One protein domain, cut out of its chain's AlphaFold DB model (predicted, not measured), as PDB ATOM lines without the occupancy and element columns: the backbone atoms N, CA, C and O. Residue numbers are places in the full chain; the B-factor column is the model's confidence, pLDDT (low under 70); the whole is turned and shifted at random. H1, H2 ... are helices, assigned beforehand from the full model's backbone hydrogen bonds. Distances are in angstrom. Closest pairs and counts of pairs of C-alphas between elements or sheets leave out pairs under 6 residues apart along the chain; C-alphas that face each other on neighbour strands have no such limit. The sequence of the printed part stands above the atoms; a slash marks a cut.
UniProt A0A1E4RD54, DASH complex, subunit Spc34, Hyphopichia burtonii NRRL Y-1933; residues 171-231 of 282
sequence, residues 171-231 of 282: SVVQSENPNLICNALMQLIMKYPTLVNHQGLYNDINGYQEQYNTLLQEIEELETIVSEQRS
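Overview. This is residues 171 to 231 of the 282 residues of the protein "DASH complex, subunit Spc34" of Hyphopichia burtonii NRRL Y-1933 (UniProt A0A1E4RD54). A long helix, H2, makes the length of a helical hairpin; the short H1 packs beside the earlier part of H2, and residues 214 to 231 of H2 stick out as a bare arm. Residues 171 to 177 precede H1. The printed part has 61 residues, with two named helices, H1 then H2, and no named strand; its class is all helix. It is only just extended, close to loose, with a radius of gyration of the C-alphas of 16.1 A, and spans 55 by 25 by 10 A.

Along the chain. H2, residues 198 to 231, measures 49.3 A from C-alpha 198 at (-17.065, -24.669, 32.434) to C-alpha 231 at (1.699, 16.006, 53.143). H1, residues 178 to 191, measures 19.9 A and begins at C-alpha 178 at (-3.779, -10.322, 36.004).

Arrangement. H2 touches H1 with residues 198 to 212 alone; their closest C-alphas, those of Cys 182 and Ile 205, are 6.3 A apart. The two form a helical hairpin, at a shallow tilt of 17 degrees, opposite ways. In H1 and H2 every O i to N i+4 pair is within hydrogen-bond range.

Size, cuts and confidence. The C-alphas farthest apart, of Thr 194 and Ser 231, are 55.4 A apart. The printed part has no cut. The link from H1 to H2, six residues, is short. The mean pLDDT of the printed part is 84.2; residues 171 to 173, 193, 196 and 198 are under 70.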
ATOM      1  N   SER A 171       1.714 -12.652  24.451       65.88
ATOM      2  CA  SER A 171       1.610 -11.301  25.014       65.88
ATOM      3  C   SER A 171       0.784 -11.221  26.299       65.88
ATOM      4  O   SER A 171       0.992 -10.313  27.094       65.88
ATOM      5  N   VAL A 172      -0.152 -12.148  26.510       64.81
ATOM      6  CA  VAL A 172      -0.964 -12.218  27.731       64.81
ATOM      7  C   VAL A 172      -0.226 -12.990  28.821       64.81
ATOM      8  O   VAL A 172      -0.253 -12.586  29.978       64.81
ATOM      9  N   VAL A 173       0.493 -14.055  28.459       66.81
ATOM     10  CA  VAL A 173       1.295 -14.850  29.408       66.81
ATOM     11  C   VAL A 173       2.469 -14.042  29.969       66.81
ATOM     12  O   VAL A 173       2.819 -14.193  31.133       66.81
ATOM     13  N   GLN A 174       3.054 -13.161  29.156       71.50
ATOM     14  CA  GLN A 174       4.124 -12.254  29.575       71.50
ATOM     15  C   GLN A 174       3.605 -10.960  30.222       71.50
ATOM     16  O   GLN A 174       4.407 -10.137  30.657       71.50
ATOM     17  N   SER A 175       2.285 -10.742  30.266       71.69
ATOM     18  CA  SER A 175       1.734  -9.533  30.876       71.69
ATOM     19  C   SER A 175       1.706  -9.653  32.398       71.69
ATOM     20  O   SER A 175       1.198 -10.628  32.940       71.69
ATOM     21  N   GLU A 176       2.198  -8.629  33.094       73.31
ATOM     22  CA  GLU A 176       2.122  -8.533  34.562       73.31
ATOM     23  C   GLU A 176       0.703  -8.215  35.060       73.31
ATOM     24  O   GLU A 176       0.448  -8.251  36.257       73.31
ATOM     25  N   ASN A 177      -0.232  -7.913  34.150       77.25
ATOM     26  CA  ASN A 177      -1.598  -7.506  34.465       77.25
ATOM     27  C   ASN A 177      -2.535  -8.724  34.575       77.25
ATOM     28  O   ASN A 177      -2.977  -9.247  33.544       77.25
ATOM     29  N   PRO A 178      -2.955  -9.129  35.790       78.56
ATOM     30  CA  PRO A 178      -3.779 -10.322  36.004       78.56
ATOM     31  C   PRO A 178      -5.152 -10.214  35.339       78.56
ATOM     32  O   PRO A 178      -5.711 -11.211  34.887       78.56
ATOM     33  N   ASN A 179      -5.668  -8.991  35.193       81.31
ATOM     34  CA  ASN A 179      -6.923  -8.711  34.500       81.31
ATOM     35  C   ASN A 179      -6.886  -9.112  33.016       81.31
ATOM     36  O   ASN A 179      -7.877  -9.614  32.489       81.31
ATOM     37  N   LEU A 180      -5.750  -8.943  32.327       82.00
ATOM     38  CA  LEU A 180      -5.617  -9.362  30.925       82.00
ATOM     39  C   LEU A 180      -5.612 -10.888  30.802       82.00
ATOM     40  O   LEU A 180      -6.227 -11.436  29.886       82.00
ATOM     41  N   ILE A 181      -4.979 -11.563  31.762       82.00
ATOM     42  CA  ILE A 181      -4.931 -13.023  31.849       82.00
ATOM     43  C   ILE A 181      -6.327 -13.585  32.133       82.00
ATOM     44  O   ILE A 181      -6.783 -14.471  31.409       82.00
ATOM     45  N   CYS A 182      -7.043 -13.031  33.116       81.62
ATOM     46  CA  CYS A 182      -8.409 -13.438  33.449       81.62
ATOM     47  C   CYS A 182      -9.358 -13.240  32.261       81.62
ATOM     48  O   CYS A 182     -10.112 -14.148  31.921       81.62
ATOM     49  N   ASN A 183      -9.259 -12.110  31.554       82.81
ATOM     50  CA  ASN A 183     -10.065 -11.845  30.361       82.81
ATOM     51  C   ASN A 183      -9.760 -12.818  29.212       82.81
ATOM     52  O   ASN A 183     -10.682 -13.293  28.545       82.81
ATOM     53  N   ALA A 184      -8.488 -13.144  28.974       82.50
ATOM     54  CA  ALA A 184      -8.108 -14.115  27.949       82.50
ATOM     55  C   ALA A 184      -8.580 -15.535  28.299       82.50
ATOM     56  O   ALA A 184      -9.091 -16.245  27.431       82.50
ATOM     57  N   LEU A 185      -8.475 -15.931  29.571       81.25
ATOM     58  CA  LEU A 185      -9.023 -17.193  30.071       81.25
ATOM     59  C   LEU A 185     -10.546 -17.233  29.920       81.25
ATOM     60  O   LEU A 185     -11.090 -18.235  29.459       81.25
ATOM     61  N   MET A 186     -11.232 -16.127  30.202       81.88
ATOM     62  CA  MET A 186     -12.677 -16.014  30.017       81.88
ATOM     63  C   MET A 186     -13.083 -16.216  28.555       81.88
ATOM     64  O   MET A 186     -13.993 -16.987  28.249       81.88
ATOM     65  N   GLN A 187     -12.374 -15.560  27.633       81.88
ATOM     66  CA  GLN A 187     -12.595 -15.711  26.193       81.88
ATOM     67  C   GLN A 187     -12.341 -17.147  25.730       81.88
ATOM     68  O   GLN A 187     -13.065 -17.658  24.873       81.88
ATOM     69  N   LEU A 188     -11.348 -17.818  26.315       81.00
ATOM     70  CA  LEU A 188     -11.045 -19.206  26.006       81.00
ATOM     71  C   LEU A 188     -12.169 -20.149  26.458       81.00
ATOM     72  O   LEU A 188     -12.591 -21.012  25.689       81.00
ATOM     73  N   ILE A 189     -12.698 -19.945  27.662       80.06
ATOM     74  CA  ILE A 189     -13.810 -20.735  28.213       80.06
ATOM     75  C   ILE A 189     -15.078 -20.541  27.383       80.06
ATOM     76  O   ILE A 189     -15.759 -21.511  27.057       80.06
ATOM     77  N   MET A 190     -15.364 -19.303  26.973       77.31
ATOM     78  CA  MET A 190     -16.495 -19.000  26.089       77.31
ATOM     79  C   MET A 190     -16.351 -19.651  24.709       77.31
ATOM     80  O   MET A 190     -17.341 -20.081  24.119       77.31
ATOM     81  N   LYS A 191     -15.124 -19.746  24.188       79.62
ATOM     82  CA  LYS A 191     -14.846 -20.338  22.874       79.62
ATOM     83  C   LYS A 191     -14.919 -21.869  22.875       79.62
ATOM     84  O   LYS A 191     -15.217 -22.454  21.834       79.62
ATOM     85  N   TYR A 192     -14.679 -22.514  24.016       78.19
ATOM     86  CA  TYR A 192     -14.680 -23.972  24.148       78.19
ATOM     87  C   TYR A 192     -15.617 -24.436  25.281       78.19
ATOM     88  O   TYR A 192     -15.162 -24.852  26.345       78.19
ATOM     89  N   PRO A 193     -16.944 -24.446  25.052       69.12
ATOM     90  CA  PRO A 193     -17.926 -24.837  26.069       69.12
ATOM     91  C   PRO A 193     -17.892 -26.333  26.429       69.12
ATOM     92  O   PRO A 193     -18.571 -26.764  27.356       69.12
ATOM     93  N   THR A 194     -17.113 -27.143  25.706       70.00
ATOM     94  CA  THR A 194     -16.927 -28.579  25.960       70.00
ATOM     95  C   THR A 194     -15.936 -28.880  27.086       70.00
ATOM     96  O   THR A 194     -15.748 -30.052  27.416       70.00
ATOM     97  N   LEU A 195     -15.301 -27.866  27.690       71.19
ATOM     98  CA  LEU A 195     -14.474 -28.077  28.875       71.19
ATOM     99  C   LEU A 195     -15.338 -28.580  30.041       71.19
ATOM    100  O   LEU A 195     -16.367 -28.001  30.400       71.19
ATOM    101  N   VAL A 196     -14.893 -29.678  30.651       57.22
ATOM    102  CA  VAL A 196     -15.481 -30.219  31.878       57.22
ATOM    103  C   VAL A 196     -15.455 -29.124  32.949       57.22
ATOM    104  O   VAL A 196     -14.413 -28.529  33.200       57.22
ATOM    105  N   ASN A 197     -16.605 -28.868  33.577       73.31
ATOM    106  CA  ASN A 197     -16.783 -27.864  34.633       73.31
ATOM    107  C   ASN A 197     -16.638 -26.382  34.202       73.31
ATOM    108  O   ASN A 197     -16.188 -25.545  34.982       73.31
ATOM    109  N   HIS A 198     -17.068 -26.041  32.979       69.88
ATOM    110  CA  HIS A 198     -17.065 -24.669  32.434       69.88
ATOM    111  C   HIS A 198     -17.660 -23.601  33.375       69.88
ATOM    112  O   HIS A 198     -17.104 -22.513  33.496       69.88
ATOM    113  N   GLN A 199     -18.773 -23.905  34.053       75.44
ATOM    114  CA  GLN A 199     -19.435 -22.980  34.978       75.44
ATOM    115  C   GLN A 199     -18.623 -22.743  36.253       75.44
ATOM    116  O   GLN A 199     -18.530 -21.603  36.698       75.44
ATOM    117  N   GLY A 200     -18.015 -23.790  36.822       81.56
ATOM    118  CA  GLY A 200     -17.148 -23.654  37.994       81.56
ATOM    119  C   GLY A 200     -15.935 -22.787  37.680       81.56
ATOM    120  O   GLY A 200     -15.700 -21.790  38.350       81.56
ATOM    121  N   LEU A 201     -15.252 -23.087  36.571       81.69
ATOM    122  CA  LEU A 201     -14.061 -22.349  36.152       81.69
ATOM    123  C   LEU A 201     -14.357 -20.865  35.868       81.69
ATOM    124  O   LEU A 201     -13.571 -19.995  36.231       81.69
ATOM    125  N   TYR A 202     -15.499 -20.571  35.241       82.62
ATOM    126  CA  TYR A 202     -15.950 -19.200  34.984       82.62
ATOM    127  C   TYR A 202     -16.180 -18.420  36.286       82.62
ATOM    128  O   TYR A 202     -15.738 -17.279  36.419       82.62
ATOM    129  N   ASN A 203     -16.848 -19.046  37.259       84.31
ATOM    130  CA  ASN A 203     -17.119 -18.433  38.555       84.31
ATOM    131  C   ASN A 203     -15.834 -18.215  39.358       84.31
ATOM    132  O   ASN A 203     -15.669 -17.149  39.943       84.31
ATOM    133  N   ASP A 204     -14.915 -19.180  39.339       87.12
ATOM    134  CA  ASP A 204     -13.633 -19.075  40.034       87.12
ATOM    135  C   ASP A 204     -12.784 -17.935  39.454       87.12
ATOM    136  O   ASP A 204     -12.251 -17.119  40.203       87.12
ATOM    137  N   ILE A 205     -12.704 -17.815  38.122       86.88
ATOM    138  CA  ILE A 205     -11.956 -16.729  37.465       86.88
ATOM    139  C   ILE A 205     -12.574 -15.367  37.771       86.88
ATOM    140  O   ILE A 205     -11.842 -14.432  38.086       86.88
ATOM    141  N   ASN A 206     -13.904 -15.249  37.724       86.69
ATOM    142  CA  ASN A 206     -14.574 -14.015  38.132       86.69
ATOM    143  C   ASN A 206     -14.306 -13.684  39.604       86.69
ATOM    144  O   ASN A 206     -14.037 -12.530  39.921       86.69
ATOM    145  N   GLY A 207     -14.324 -14.684  40.488       89.38
ATOM    146  CA  GLY A 207     -14.017 -14.502  41.905       89.38
ATOM    147  C   GLY A 207     -12.589 -14.007  42.133       89.38
ATOM    148  O   GLY A 207     -12.382 -13.063  42.892       89.38
ATOM    149  N   TYR A 208     -11.600 -14.582  41.441       88.94
ATOM    150  CA  TYR A 208     -10.216 -14.104  41.513       88.94
ATOM    151  C   TYR A 208     -10.051 -12.699  40.930       88.94
ATOM    152  O   TYR A 208      -9.311 -11.890  41.486       88.94
ATOM    153  N   GLN A 209     -10.754 -12.387  39.841       89.12
ATOM    154  CA  GLN A 209     -10.743 -11.052  39.250       89.12
ATOM    155  C   GLN A 209     -11.346 -10.008  40.199       89.12
ATOM    156  O   GLN A 209     -10.798  -8.917  40.342       89.12
ATOM    157  N   GLU A 210     -12.449 -10.335  40.870       91.00
ATOM    158  CA  GLU A 210     -13.079  -9.459  41.858       91.00
ATOM    159  C   GLU A 210     -12.154  -9.223  43.058       91.00
ATOM    160  O   GLU A 210     -11.877  -8.072  43.383       91.00
ATOM    161  N   GLN A 211     -11.580 -10.288  43.632       91.38
ATOM    162  CA  GLN A 211     -10.610 -10.187  44.731       91.38
ATOM    163  C   GLN A 211      -9.397  -9.328  44.361       91.38
ATOM    164  O   GLN A 211      -8.951  -8.505  45.160       91.38
ATOM    165  N   TYR A 212      -8.873  -9.492  43.144       91.25
ATOM    166  CA  TYR A 212      -7.759  -8.688  42.651       91.25
ATOM    167  C   TYR A 212      -8.127  -7.203  42.536       91.25
ATOM    168  O   TYR A 212      -7.346  -6.342  42.934       91.25
ATOM    169  N   ASN A 213      -9.326  -6.890  42.041       90.69
ATOM    170  CA  ASN A 213      -9.792  -5.507  41.944       90.69
ATOM    171  C   ASN A 213     -10.044  -4.884  43.324       90.69
ATOM    172  O   ASN A 213      -9.712  -3.721  43.525       90.69
ATOM    173  N   THR A 214     -10.580  -5.648  44.281       94.44
ATOM    174  CA  THR A 214     -10.710  -5.194  45.674       94.44
ATOM    175  C   THR A 214      -9.346  -4.871  46.273       94.44
ATOM    176  O   THR A 214      -9.184  -3.813  46.872       94.44
ATOM    177  N   LEU A 215      -8.350  -5.736  46.062       95.00
ATOM    178  CA  LEU A 215      -6.994  -5.500  46.550       95.00
ATOM    179  C   LEU A 215      -6.351  -4.271  45.891       95.00
ATOM    180  O   LEU A 215      -5.680  -3.499  46.567       95.00
ATOM    181  N   LEU A 216      -6.566  -4.060  44.588       93.25
ATOM    182  CA  LEU A 216      -6.100  -2.851  43.902       93.25
ATOM    183  C   LEU A 216      -6.708  -1.581  44.500       93.25
ATOM    184  O   LEU A 216      -5.986  -0.611  44.712       93.25
ATOM    185  N   GLN A 217      -8.010  -1.596  44.794       94.81
ATOM    186  CA  GLN A 217      -8.672  -0.466  45.437       94.81
ATOM    187  C   GLN A 217      -8.115  -0.225  46.848       94.81
ATOM    188  O   GLN A 217      -7.837   0.913  47.207       94.81
ATOM    189  N   GLU A 218      -7.899  -1.284  47.631       97.25
ATOM    190  CA  GLU A 218      -7.297  -1.177  48.964       97.25
ATOM    191  C   GLU A 218      -5.880  -0.580  48.904       97.25
ATOM    192  O   GLU A 218      -5.526   0.268  49.722       97.25
ATOM    193  N   ILE A 219      -5.077  -0.972  47.912       95.25
ATOM    194  CA  ILE A 219      -3.747  -0.394  47.685       95.25
ATOM    195  C   ILE A 219      -3.859   1.099  47.363       95.25
ATOM    196  O   ILE A 219      -3.137   1.891  47.964       95.25
ATOM    197  N   GLU A 220      -4.770   1.496  46.472       96.19
ATOM    198  CA  GLU A 220      -4.986   2.907  46.130       96.19
ATOM    199  C   GLU A 220      -5.421   3.722  47.359       96.19
ATOM    200  O   GLU A 220      -4.868   4.788  47.636       96.19
ATOM    201  N   GLU A 221      -6.347   3.198  48.165       96.94
ATOM    202  CA  GLU A 221      -6.771   3.824  49.418       96.94
ATOM    203  C   GLU A 221      -5.587   4.001  50.383       96.94
ATOM    204  O   GLU A 221      -5.360   5.097  50.902       96.94
ATOM    205  N   LEU A 222      -4.761   2.970  50.575       96.94
ATOM    206  CA  LEU A 222      -3.565   3.060  51.415       96.94
ATOM    207  C   LEU A 222      -2.534   4.054  50.864       96.94
ATOM    208  O   LEU A 222      -1.936   4.807  51.636       96.94
ATOM    209  N   GLU A 223      -2.340   4.109  49.547       96.62
ATOM    210  CA  GLU A 223      -1.458   5.083  48.903       96.62
ATOM    211  C   GLU A 223      -1.941   6.519  49.128       96.62
ATOM    212  O   GLU A 223      -1.129   7.392  49.455       96.62
ATOM    213  N   THR A 224      -3.253   6.770  49.040       96.50
ATOM    214  CA  THR A 224      -3.813   8.096  49.337       96.50
ATOM    215  C   THR A 224      -3.566   8.489  50.791       96.50
ATOM    216  O   THR A 224      -3.054   9.584  51.032       96.50
ATOM    217  N   ILE A 225      -3.798   7.584  51.746       96.94
ATOM    218  CA  ILE A 225      -3.540   7.823  53.173       96.94
ATOM    219  C   ILE A 225      -2.058   8.124  53.414       96.94
ATOM    220  O   ILE A 225      -1.724   9.081  54.113       96.94
ATOM    221  N   VAL A 226      -1.146   7.350  52.821       96.56
ATOM    222  CA  VAL A 226       0.300   7.588  52.947       96.56
ATOM    223  C   VAL A 226       0.688   8.933  52.335       96.56
ATOM    224  O   VAL A 226       1.507   9.657  52.905       96.56
ATOM    225  N   SER A 227       0.106   9.296  51.191       96.25
ATOM    226  CA  SER A 227       0.352  10.591  50.551       96.25
ATOM    227  C   SER A 227      -0.145  11.757  51.411       96.25
ATOM    228  O   SER A 227       0.557  12.760  51.558       96.25
ATOM    229  N   GLU A 228      -1.299  11.594  52.059       96.25
ATOM    230  CA  GLU A 228      -1.873  12.582  52.960       96.25
ATOM    231  C   GLU A 228      -1.009  12.732  54.212       96.25
ATOM    232  O   GLU A 228      -0.627  13.845  54.561       96.25
ATOM    233  N   GLN A 229      -0.606  11.623  54.836       95.38
ATOM    234  CA  GLN A 229       0.298  11.632  55.986       95.38
ATOM    235  C   GLN A 229       1.644  12.277  55.646       95.38
ATOM    236  O   GLN A 229       2.162  13.070  56.430       95.38
ATOM    237  N   ARG A 230       2.204  11.996  54.462       94.31
ATOM    238  CA  ARG A 230       3.417  12.672  53.978       94.31
ATOM    239  C   ARG A 230       3.201  14.173  53.816       94.31
ATOM    240  O   ARG A 230       4.077  14.944  54.198       94.31
ATOM    241  N   SER A 231       2.055  14.590  53.285       93.88
ATOM    242  CA  SER A 231       1.699  16.006  53.143       93.88
ATOM    243  C   SER A 231       1.544  16.692  54.502       93.88
ATOM    244  O   SER A 231       2.133  17.747  54.723       93.88
TER     245      SER A 231